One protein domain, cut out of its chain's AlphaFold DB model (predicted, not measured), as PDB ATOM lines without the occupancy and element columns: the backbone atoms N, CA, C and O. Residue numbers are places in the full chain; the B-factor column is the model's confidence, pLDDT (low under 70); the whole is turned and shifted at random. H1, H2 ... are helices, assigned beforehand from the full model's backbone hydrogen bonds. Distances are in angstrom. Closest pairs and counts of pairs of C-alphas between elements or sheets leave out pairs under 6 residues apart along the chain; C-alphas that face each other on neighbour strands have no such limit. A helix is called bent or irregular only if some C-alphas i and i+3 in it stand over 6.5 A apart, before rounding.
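This is residues 15 to 93 of the 95 residues of an uncharacterized protein of Nocardia sp. 852002-20019_SCH5090214 (UniProt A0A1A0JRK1). This is an open, strung-out model without a core: the short helix H1 sits across the first end of the long helix H2, and a wide loop, residues 52 to 71, swings out from the other end of H2 to a third helix, H3, which touches no other helix. H2 and H3 are two separate arms joined by that loop, and residues 38 to 93 stand free. The printed part has 79 residues with three named helices, H1, H2 and H3 in that order along the chain, and no named strand; the class is all helix. The whole is extended, with a radius of gyration of the C-alphas of 22.3 A, and its outline is flat, spanning 59 by 53 by 18 A.

H1, residues 15 to 26, touches H2, residues 31 to 51, and their closest C-alphas are those of Ala 24 and Val 31, 5.4 A apart. H1 touches H2 with residues 20 to 25 alone, and H2 touches H1 with residues 31 to 34 alone. Their lines stand at 87 degrees, about perpendicular, and their centres are 17.9 A apart. H3, residues 72 to 91, is apart from H1. H3 is also apart from H2, which it follows in the chain. Every O i to N i+4 pair is within hydrogen-bond range in H1 and H2, and 13 of 16 are in H3.

H1 begins at C-alpha 15, (50.153, 21.439, 81.477), and measures 16.5 A from first to last C-alpha over its 12 residues. After a tight link of 4 residues, H2 runs from Val 31 to Asp 51, 30.6 A from first to last C-alpha, ending at (47.086, 40.814, 51.425); with 21 residues it is the longest helix. H3 runs from Ser 72 to Gln 91, 29.9 A from first to last C-alpha, and ends at (9.934, 32.030, 60.818). H3 is neither bent nor irregular, but only just: C-alphas 72 and 75 are 6.2 A apart.

The two C-alphas farthest apart are those of Thr 15 and Thr 66, 59.4 A, and the first and last printed C-alphas, of Thr 15 and Arg 93, are 47.1 A apart. The printed part has no cut. The link from H2 to H3 is long, 20 residues with no named element, whose C-alphas lie 12 to 32 A from the mean of the C-alphas. The mean pLDDT of the printed part is 72.7; it is 97 in H1, 84 in H2 and 65 in H3. It is under 70 in 41 residues: 47 to 81, 83, 87 and 90 to 93.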
ATOM      1  N   THR A  15      51.506  20.858  81.484       96.44
ATOM      2  CA  THR A  15      50.153  21.439  81.477       96.44
ATOM      3  C   THR A  15      49.722  21.821  80.063       96.44
ATOM      4  O   THR A  15      48.606  21.510  79.647       96.44
ATOM      5  N   ASP A  16      50.611  22.461  79.305       95.69
ATOM      6  CA  ASP A  16      50.383  22.810  77.905       95.69
ATOM      7  C   ASP A  16      50.261  21.556  77.028       95.69
ATOM      8  O   ASP A  16      49.467  21.527  76.082       95.69
ATOM      9  N   TRP A  17      51.031  20.508  77.341       95.75
ATOM     10  CA  TRP A  17      50.928  19.221  76.659       95.75
ATOM     11  C   TRP A  17      49.573  18.547  76.902       95.75
ATOM     12  O   TRP A  17      48.920  18.136  75.941       95.75
ATOM     13  N   ASP A  18      49.114  18.492  78.153       97.25
ATOM     14  CA  ASP A  18      47.812  17.913  78.497       97.25
ATOM     15  C   ASP A  18      46.661  18.677  77.825       97.25
ATOM     16  O   ASP A  18      45.764  18.066  77.240       97.25
ATOM     17  N   ALA A  19      46.721  20.013  77.820       96.94
ATOM     18  CA  ALA A  19      45.734  20.848  77.139       96.94
ATOM     19  C   ALA A  19      45.704  20.602  75.618       96.94
ATOM     20  O   ALA A  19      44.631  20.594  75.008       96.94
ATOM     21  N   LEU A  20      46.865  20.378  74.991       96.62
ATOM     22  CA  LEU A  20      46.955  20.027  73.572       96.62
ATOM     23  C   LEU A  20      46.324  18.658  73.285       96.62
ATOM     24  O   LEU A  20      45.597  18.517  72.298       96.62
ATOM     25  N   CYS A  21      46.593  17.662  74.132       97.50
ATOM     26  CA  CYS A  21      45.995  16.335  74.016       97.50
ATOM     27  C   CYS A  21      44.471  16.395  74.153       97.50
ATOM     28  O   CYS A  21      43.769  15.874  73.288       97.50
ATOM     29  N   GLU A  22      43.958  17.100  75.163       98.12
ATOM     30  CA  GLU A  22      42.515  17.254  75.363       98.12
ATOM     31  C   GLU A  22      41.847  17.940  74.162       98.12
ATOM     32  O   GLU A  22      40.800  17.495  73.692       98.12
ATOM     33  N   ALA A  23      42.463  18.990  73.614       97.69
ATOM     34  CA  ALA A  23      41.933  19.681  72.443       97.69
ATOM     35  C   ALA A  23      41.886  18.779  71.194       97.69
ATOM     36  O   ALA A  23      40.925  18.844  70.421       97.69
ATOM     37  N   ALA A  24      42.898  17.926  70.999       97.88
ATOM     38  CA  ALA A  24      42.919  16.948  69.913       97.88
ATOM     39  C   ALA A  24      41.827  15.877  70.098       97.88
ATOM     40  O   ALA A  24      41.086  15.588  69.153       97.88
ATOM     41  N   ASP A  25      41.657  15.372  71.321       98.12
ATOM     42  CA  ASP A  25      40.619  14.396  71.667       98.12
ATOM     43  C   ASP A  25      39.209  14.970  71.471       98.12
ATOM     44  O   ASP A  25      38.346  14.321  70.876       98.12
ATOM     45  N   GLN A  26      38.973  16.217  71.893       97.94
ATOM     46  CA  GLN A  26      37.705  16.926  71.680       97.94
ATOM     47  C   GLN A  26      37.400  17.151  70.193       97.94
ATOM     48  O   GLN A  26      36.236  17.135  69.788       97.94
ATOM     49  N   ALA A  27      38.432  17.333  69.366       96.56
ATOM     50  CA  ALA A  27      38.298  17.402  67.914       96.56
ATOM     51  C   ALA A  27      38.120  16.016  67.258       96.56
ATOM     52  O   ALA A  27      37.814  15.945  66.066       96.56
ATOM     53  N   GLY A  28      38.302  14.921  68.007       98.00
ATOM     54  CA  GLY A  28      38.280  13.553  67.489       98.00
ATOM     55  C   GLY A  28      39.461  13.246  66.564       98.00
ATOM     56  O   GLY A  28      39.312  12.477  65.613       98.00
ATOM     57  N   MET A  29      40.612  13.881  66.796       97.94
ATOM     58  CA  MET A  29      41.801  13.808  65.946       97.94
ATOM     59  C   MET A  29      43.009  13.301  66.736       97.94
ATOM     60  O   MET A  29      43.086  13.448  67.951       97.94
ATOM     61  N   SER A  30      44.000  12.746  66.035       97.62
ATOM     62  CA  SER A  30      45.308  12.511  66.647       97.62
ATOM     63  C   SER A  30      46.039  13.844  66.871       97.62
ATOM     64  O   SER A  30      45.839  14.796  66.114       97.62
ATOM     65  N   VAL A  31      46.925  13.922  67.871       96.06
ATOM     66  CA  VAL A  31      47.731  15.135  68.127       96.06
ATOM     67  C   VAL A  31      48.515  15.598  66.880       96.06
ATOM     68  O   VAL A  31      48.476  16.791  66.576       96.06
ATOM     69  N   PRO A  32      49.177  14.714  66.098       94.75
ATOM     70  CA  PRO A  32      49.830  15.119  64.851       94.75
ATOM     71  C   PRO A  32      48.875  15.735  63.819       94.75
ATOM     72  O   PRO A  32      49.202  16.766  63.229       94.75
ATOM     73  N   ASP A  33      47.696  15.139  63.620       96.50
ATOM     74  CA  ASP A  33      46.713  15.642  62.650       96.50
ATOM     75  C   ASP A  33      46.122  16.982  63.102       96.50
ATOM     76  O   ASP A  33      45.920  17.889  62.291       96.50
ATOM     77  N   TYR A  34      45.885  17.123  64.408       96.81
ATOM     78  CA  TYR A  34      45.427  18.363  65.021       96.81
ATOM     79  C   TYR A  34      46.443  19.496  64.818       96.81
ATOM     80  O   TYR A  34      46.069  20.601  64.417       96.81
ATOM     81  N   LEU A  35      47.737  19.221  65.013       94.75
ATOM     82  CA  LEU A  35      48.809  20.191  64.777       94.75
ATOM     83  C   LEU A  35      48.936  20.580  63.297       94.75
ATOM     84  O   LEU A  35      49.055  21.769  62.997       94.75
ATOM     85  N   ASP A  36      48.878  19.624  62.363       94.25
ATOM     86  CA  ASP A  36      48.906  19.932  60.922       94.25
ATOM     87  C   ASP A  36      47.713  20.813  60.521       94.25
ATOM     88  O   ASP A  36      47.876  21.842  59.855       94.25
ATOM     89  N   TRP A  37      46.510  20.478  60.997       96.00
ATOM     90  CA  TRP A  37      45.321  21.298  60.785       96.00
ATOM     91  C   TRP A  37      45.478  22.713  61.365       96.00
ATOM     92  O   TRP A  37      45.232  23.698  60.657       96.00
ATOM     93  N   ALA A  38      45.947  22.840  62.609       93.94
ATOM     94  CA  ALA A  38      46.145  24.128  63.269       93.94
ATOM     95  C   ALA A  38      47.172  25.002  62.526       93.94
ATOM     96  O   ALA A  38      46.931  26.188  62.283       93.94
ATOM     97  N   VAL A  39      48.291  24.424  62.075       92.56
ATOM     98  CA  VAL A  39      49.307  25.139  61.285       92.56
ATOM     99  C   VAL A  39      48.735  25.612  59.947       92.56
ATOM    100  O   VAL A  39      48.964  26.756  59.535       92.56
ATOM    101  N   ARG A  40      47.940  24.784  59.260       92.19
ATOM    102  CA  ARG A  40      47.251  25.192  58.022       92.19
ATOM    103  C   ARG A  40      46.286  26.350  58.269       92.19
ATOM    104  O   ARG A  40      46.266  27.304  57.492       92.19
ATOM    105  N   LEU A  41      45.537  26.312  59.368       91.69
ATOM    106  CA  LEU A  41      44.619  27.383  59.745       91.69
ATOM    107  C   LEU A  41      45.367  28.701  60.006       91.69
ATOM    108  O   LEU A  41      45.009  29.738  59.437       91.69
ATOM    109  N   VAL A  42      46.442  28.661  60.797       90.31
ATOM    110  CA  VAL A  42      47.271  29.838  61.110       90.31
ATOM    111  C   VAL A  42      47.918  30.406  59.848       90.31
ATOM    112  O   VAL A  42      47.905  31.620  59.635       90.31
ATOM    113  N   THR A  43      48.449  29.555  58.969       89.88
ATOM    114  CA  THR A  43      49.083  30.008  57.721       89.88
ATOM    115  C   THR A  43      48.081  30.623  56.744       89.88
ATOM    116  O   THR A  43      48.415  31.611  56.086       89.88
ATOM    117  N   LEU A  44      46.846  30.114  56.689       86.56
ATOM    118  CA  LEU A  44      45.765  30.718  55.907       86.56
ATOM    119  C   LEU A  44      45.447  32.140  56.399       86.56
ATOM    120  O   LEU A  44      45.368  33.074  55.599       86.56
ATOM    121  N   HIS A  45      45.352  32.330  57.717       79.44
ATOM    122  CA  HIS A  45      45.069  33.639  58.317       79.44
ATOM    123  C   HIS A  45      46.251  34.609  58.177       79.44
ATOM    124  O   HIS A  45      46.061  35.803  57.934       79.44
ATOM    125  N   ALA A  46      47.483  34.108  58.278       78.50
ATOM    126  CA  ALA A  46      48.687  34.904  58.069       78.50
ATOM    127  C   ALA A  46      48.804  35.418  56.623       78.50
ATOM    128  O   ALA A  46      49.286  36.532  56.416       78.50
ATOM    129  N   ARG A  47      48.351  34.636  55.631       69.75
ATOM    130  CA  ARG A  47      48.275  35.074  54.226       69.75
ATOM    131  C   ARG A  47      47.238  36.179  54.041       69.75
ATOM    132  O   ARG A  47      47.607  37.259  53.600       69.75
ATOM    133  N   SER A  48      46.013  35.973  54.528       62.84
ATOM    134  CA  SER A  48      44.943  36.979  54.444       62.84
ATOM    135  C   SER A  48      45.327  38.330  55.074       62.84
ATOM    136  O   SER A  48      45.003  39.385  54.535       62.84
ATOM    137  N   ARG A  49      46.087  38.333  56.179       58.09
ATOM    138  CA  ARG A  49      46.589  39.579  56.792       58.09
ATOM    139  C   ARG A  49      47.718  40.256  56.009       58.09
ATOM    140  O   ARG A  49      47.918  41.457  56.177       58.09
ATOM    141  N   ARG A  50      48.477  39.520  55.193       55.31
ATOM    142  CA  ARG A  50      49.508  40.106  54.319       55.31
ATOM    143  C   ARG A  50      48.897  40.773  53.094       55.31
ATOM    144  O   ARG A  50      49.406  41.812  52.694       55.31
ATOM    145  N   ASP A  51      47.785  40.251  52.590       54.53
ATOM    146  CA  ASP A  51      47.086  40.814  51.425       54.53
ATOM    147  C   ASP A  51      46.414  42.172  51.725       54.53
ATOM    148  O   ASP A  51      46.103  42.933  50.815       54.53
ATOM    149  N   LEU A  52      46.245  42.513  53.009       53.91
ATOM    150  CA  LEU A  52      45.697  43.795  53.476       53.91
ATOM    151  C   LEU A  52      46.760  44.791  53.958       53.91
ATOM    152  O   LEU A  52      46.414  45.890  54.395       53.91
ATOM    153  N   ARG A  53      48.049  44.436  53.921       51.09
ATOM    154  CA  ARG A  53      49.110  45.365  54.313       51.09
ATOM    155  C   ARG A  53      49.586  46.125  53.071       51.09
ATOM    156  O   ARG A  53      50.292  45.527  52.262       51.09
ATOM    157  N   PRO A  54      49.270  47.425  52.909       50.25
ATOM    158  CA  PRO A  54      49.980  48.235  51.932       50.25
ATOM    159  C   PRO A  54      51.461  48.240  52.322       50.25
ATOM    160  O   PRO A  54      51.820  48.490  53.476       50.25
ATOM    161  N   ASP A  55      52.305  47.889  51.362       52.53
ATOM    162  CA  ASP A  55      53.755  47.896  51.484       52.53
ATOM    163  C   ASP A  55      54.246  49.290  51.934       52.53
ATOM    164  O   ASP A  55      53.986  50.273  51.234       52.53
ATOM    165  N   PRO A  56      54.932  49.447  53.084       56.78
ATOM    166  CA  PRO A  56      55.499  50.727  53.475       56.78
ATOM    167  C   PRO A  56      56.915  50.873  52.899       56.78
ATOM    168  O   PRO A  56      57.861  51.107  53.646       56.78
ATOM    169  N   ALA A  57      57.094  50.693  51.588       54.03
ATOM    170  CA  ALA A  57      58.403  50.858  50.951       54.03
ATOM    171  C   ALA A  57      58.316  51.154  49.444       54.03
ATOM    172  O   ALA A  57      59.034  50.573  48.637       54.03
ATOM    173  N   GLY A  58      57.469  52.100  49.041       54.94
ATOM    174  CA  GLY A  58      57.486  52.624  47.674       54.94
ATOM    175  C   GLY A  58      57.156  54.114  47.647       54.94
ATOM    176  O   GLY A  58      56.240  54.532  48.356       54.94
ATOM    177  N   PRO A  59      57.880  54.947  46.871       55.09
ATOM    178  CA  PRO A  59      57.504  56.346  46.695       55.09
ATOM    179  C   PRO A  59      56.086  56.420  46.104       55.09
ATOM    180  O   PRO A  59      55.731  55.583  45.269       55.09
ATOM    181  N   PRO A  60      55.258  57.393  46.526       53.94
ATOM    182  CA  PRO A  60      53.849  57.414  46.166       53.94
ATOM    183  C   PRO A  60      53.688  57.495  44.642       53.94
ATOM    184  O   PRO A  60      54.295  58.373  44.014       53.94
ATOM    185  N   PRO A  61      52.861  56.633  44.024       51.12
ATOM    186  CA  PRO A  61      52.532  56.789  42.621       51.12
ATOM    187  C   PRO A  61      51.809  58.126  42.438       51.12
ATOM    188  O   PRO A  61      50.852  58.459  43.145       51.12
ATOM    189  N   ARG A  62      52.309  58.929  41.493       49.31
ATOM    190  CA  ARG A  62      51.676  60.178  41.067       49.31
ATOM    191  C   ARG A  62      50.216  59.891  40.723       49.31
ATOM    192  O   ARG A  62      49.931  59.081  39.848       49.31
ATOM    193  N   ARG A  63      49.310  60.582  41.419       56.34
ATOM    194  CA  ARG A  63      47.872  60.593  41.146       56.34
ATOM    195  C   ARG A  63      47.620  60.901  39.668       56.34
ATOM    196  O   ARG A  63      47.746  62.054  39.259       56.34
ATOM    197  N   SER A  64      47.194  59.892  38.919       42.81
ATOM    198  CA  SER A  64      46.349  60.081  37.743       42.81
ATOM    199  C   SER A  64      44.910  59.809  38.161       42.81
ATOM    200  O   SER A  64      44.608  58.845  38.857       42.81
ATOM    201  N   ARG A  65      44.057  60.770  37.831       46.03
ATOM    202  CA  ARG A  65      42.670  60.938  38.261       46.03
ATOM    203  C   ARG A  65      41.736  60.213  37.278       46.03
ATOM    204  O   ARG A  65      42.028  60.247  36.084       46.03
ATOM    205  N   THR A  66      40.560  59.788  37.773       40.59
ATOM    206  CA  THR A  66      39.331  59.375  37.028       40.59
ATOM    207  C   THR A  66      39.408  57.951  36.433       40.59
ATOM    208  O   THR A  66      40.423  57.616  35.847       40.59
ATOM    209  N   ASP A  67      38.429  57.045  36.514       40.25
ATOM    210  CA  ASP A  67      37.041  57.039  36.999       40.25
ATOM    211  C   ASP A  67      36.586  55.569  37.184       40.25
ATOM    212  O   ASP A  67      37.067  54.697  36.467       40.25
ATOM    213  N   SER A  68      35.655  55.354  38.115       48.81
ATOM    214  CA  SER A  68      34.591  54.336  38.169       48.81
ATOM    215  C   SER A  68      34.808  52.885  37.703       48.81
ATOM    216  O   SER A  68      34.938  52.591  36.518       48.81
ATOM    217  N   GLY A  69      34.557  51.967  38.641       49.16
ATOM    218  CA  GLY A  69      33.990  50.649  38.357       49.16
ATOM    219  C   GLY A  69      34.479  49.577  39.323       49.16
ATOM    220  O   GLY A  69      35.674  49.375  39.447       49.16
ATOM    221  N   GLU A  70      33.533  48.871  39.944       45.03
ATOM    222  CA  GLU A  70      33.728  47.616  40.696       45.03
ATOM    223  C   GLU A  70      34.032  47.716  42.200       45.03
ATOM    224  O   GLU A  70      34.855  46.986  42.734       45.03
ATOM    225  N   ASP A  71      33.217  48.497  42.915       44.06
ATOM    226  CA  ASP A  71      32.869  48.219  44.325       44.06
ATOM    227  C   ASP A  71      31.506  47.485  44.439       44.06
ATOM    228  O   ASP A  71      30.779  47.605  45.421       44.06
ATOM    229  N   SER A  72      31.116  46.716  43.410       50.44
ATOM    230  CA  SER A  72      29.812  46.018  43.355       50.44
ATOM    231  C   SER A  72      29.791  44.655  44.060       50.44
ATOM    232  O   SER A  72      28.723  44.066  44.223       50.44
ATOM    233  N   GLY A  73      30.945  44.117  44.465       46.69
ATOM    234  CA  GLY A  73      31.026  42.785  45.079       46.69
ATOM    235  C   GLY A  73      30.806  42.774  46.594       46.69
ATOM    236  O   GLY A  73      30.219  41.833  47.127       46.69
ATOM    237  N   SER A  74      31.253  43.819  47.299       48.62
ATOM    238  CA  SER A  74      31.280  43.823  48.769       48.62
ATOM    239  C   SER A  74      29.942  44.231  49.405       48.62
ATOM    240  O   SER A  74      29.622  43.802  50.515       48.62
ATOM    241  N   THR A  75      29.123  45.014  48.705       52.88
ATOM    242  CA  THR A  75      27.776  45.422  49.144       52.88
ATOM    243  C   THR A  75      26.735  44.324  48.919       52.88
ATOM    244  O   THR A  75      25.930  44.062  49.810       52.88
ATOM    245  N   ALA A  76      26.818  43.579  47.810       54.22
ATOM    246  CA  ALA A  76      25.868  42.509  47.482       54.22
ATOM    247  C   ALA A  76      25.851  41.356  48.509       54.22
ATOM    248  O   ALA A  76      24.808  40.745  48.771       54.22
ATOM    249  N   TRP A  77      26.998  41.047  49.125       56.09
ATOM    250  CA  TRP A  77      27.054  40.010  50.160       56.09
ATOM    251  C   TRP A  77      26.403  40.462  51.471       56.09
ATOM    252  O   TRP A  77      25.738  39.669  52.137       56.09
ATOM    253  N   THR A  78      26.533  41.747  51.803       66.25
ATOM    254  CA  THR A  78      25.989  42.311  53.043       66.25
ATOM    255  C   THR A  78      24.462  42.383  52.987       66.25
ATOM    256  O   THR A  78      23.795  41.950  53.928       66.25
ATOM    257  N   ASP A  79      23.901  42.804  51.848       60.53
ATOM    258  CA  ASP A  79      22.447  42.885  51.660       60.53
ATOM    259  C   ASP A  79      21.794  41.493  51.648       60.53
ATOM    260  O   ASP A  79      20.817  41.251  52.359       60.53
ATOM    261  N   THR A  80      22.387  40.521  50.941       65.56
ATOM    262  CA  THR A  80      21.847  39.146  50.908       65.56
ATOM    263  C   THR A  80      22.003  38.392  52.230       65.56
ATOM    264  O   THR A  80      21.293  37.407  52.462       65.56
ATOM    265  N   PHE A  81      22.934  38.802  53.097       68.50
ATOM    266  CA  PHE A  81      23.065  38.258  54.447       68.50
ATOM    267  C   PHE A  81      21.995  38.830  55.383       68.50
ATOM    268  O   PHE A  81      21.318  38.064  56.071       68.50
ATOM    269  N   ALA A  82      21.793  40.152  55.365       76.50
ATOM    270  CA  ALA A  82      20.770  40.815  56.170       76.50
ATOM    271  C   ALA A  82      19.356  40.312  55.827       76.50
ATOM    272  O   ALA A  82      18.570  40.010  56.726       76.50
ATOM    273  N   GLU A  83      19.058  40.127  54.538       68.62
ATOM    274  CA  GLU A  83      17.759  39.634  54.074       68.62
ATOM    275  C   GLU A  83      17.494  38.179  54.499       68.62
ATOM    276  O   GLU A  83      16.418  37.856  55.009       68.62
ATOM    277  N   ARG A  84      18.504  37.300  54.394       77.31
ATOM    278  CA  ARG A  84      18.404  35.904  54.862       77.31
ATOM    279  C   ARG A  84      18.232  35.804  56.377       77.31
ATOM    280  O   ARG A  84      17.495  34.939  56.852       77.31
ATOM    281  N   LEU A  85      18.887  36.681  57.134       78.25
ATOM    282  CA  LEU A  85      18.758  36.725  58.590       78.25
ATOM    283  C   LEU A  85      17.364  37.210  59.013       78.25
ATOM    284  O   LEU A  85      16.769  36.632  59.923       78.25
ATOM    285  N   HIS A  86      16.810  38.200  58.311       74.62
ATOM    286  CA  HIS A  86      15.461  38.699  58.565       74.62
ATOM    287  C   HIS A  86      14.387  37.647  58.249       74.62
ATOM    288  O   HIS A  86      13.549  37.360  59.099       74.62
ATOM    289  N   GLN A  87      14.466  36.979  57.089       69.56
ATOM    290  CA  GLN A  87      13.538  35.895  56.731       69.56
ATOM    291  C   GLN A  87      13.562  34.745  57.743       69.56
ATOM    292  O   GLN A  87      12.513  34.205  58.095       69.56
ATOM    293  N   ARG A  88      14.747  34.386  58.254       71.31
ATOM    294  CA  ARG A  88      14.871  33.367  59.300       71.31
ATOM    295  C   ARG A  88      14.244  33.832  60.614       71.31
ATOM    296  O   ARG A  88      13.563  33.046  61.257       71.31
ATOM    297  N   ALA A  89      14.428  35.090  61.002       74.31
ATOM    298  CA  ALA A  89      13.854  35.642  62.230       74.31
ATOM    299  C   ALA A  89      12.318  35.771  62.199       74.31
ATOM    300  O   ALA A  89      11.690  35.741  63.255       74.31
ATOM    301  N   GLU A  90      11.699  35.914  61.024       68.44
ATOM    302  CA  GLU A  90      10.233  35.892  60.876       68.44
ATOM    303  C   GLU A  90       9.646  34.477  61.044       68.44
ATOM    304  O   GLU A  90       8.544  34.325  61.568       68.44
ATOM    305  N   GLN A  91      10.387  33.425  60.673       66.94
ATOM    306  CA  GLN A  91       9.934  32.030  60.818       66.94
ATOM    307  C   GLN A  91       9.815  31.577  62.279       66.94
ATOM    308  O   GLN A  91       9.021  30.695  62.573       66.94
ATOM    309  N   PHE A  92      10.564  32.196  63.194       65.62
ATOM    310  CA  PHE A  92      10.517  31.903  64.633       65.62
ATOM    311  C   PHE A  92       9.561  32.813  65.417       65.62
ATOM    312  O   PHE A  92       9.563  32.780  66.643       65.62
ATOM    313  N   ARG A  93       8.784  33.667  64.739       64.56
ATOM    314  CA  ARG A  93       7.882  34.636  65.388       64.56
ATOM    315  C   ARG A  93       6.410  34.207  65.402       64.56
ATOM    316  O   ARG A  93       5.613  34.879  66.041       64.56
TER     317      ARG A  93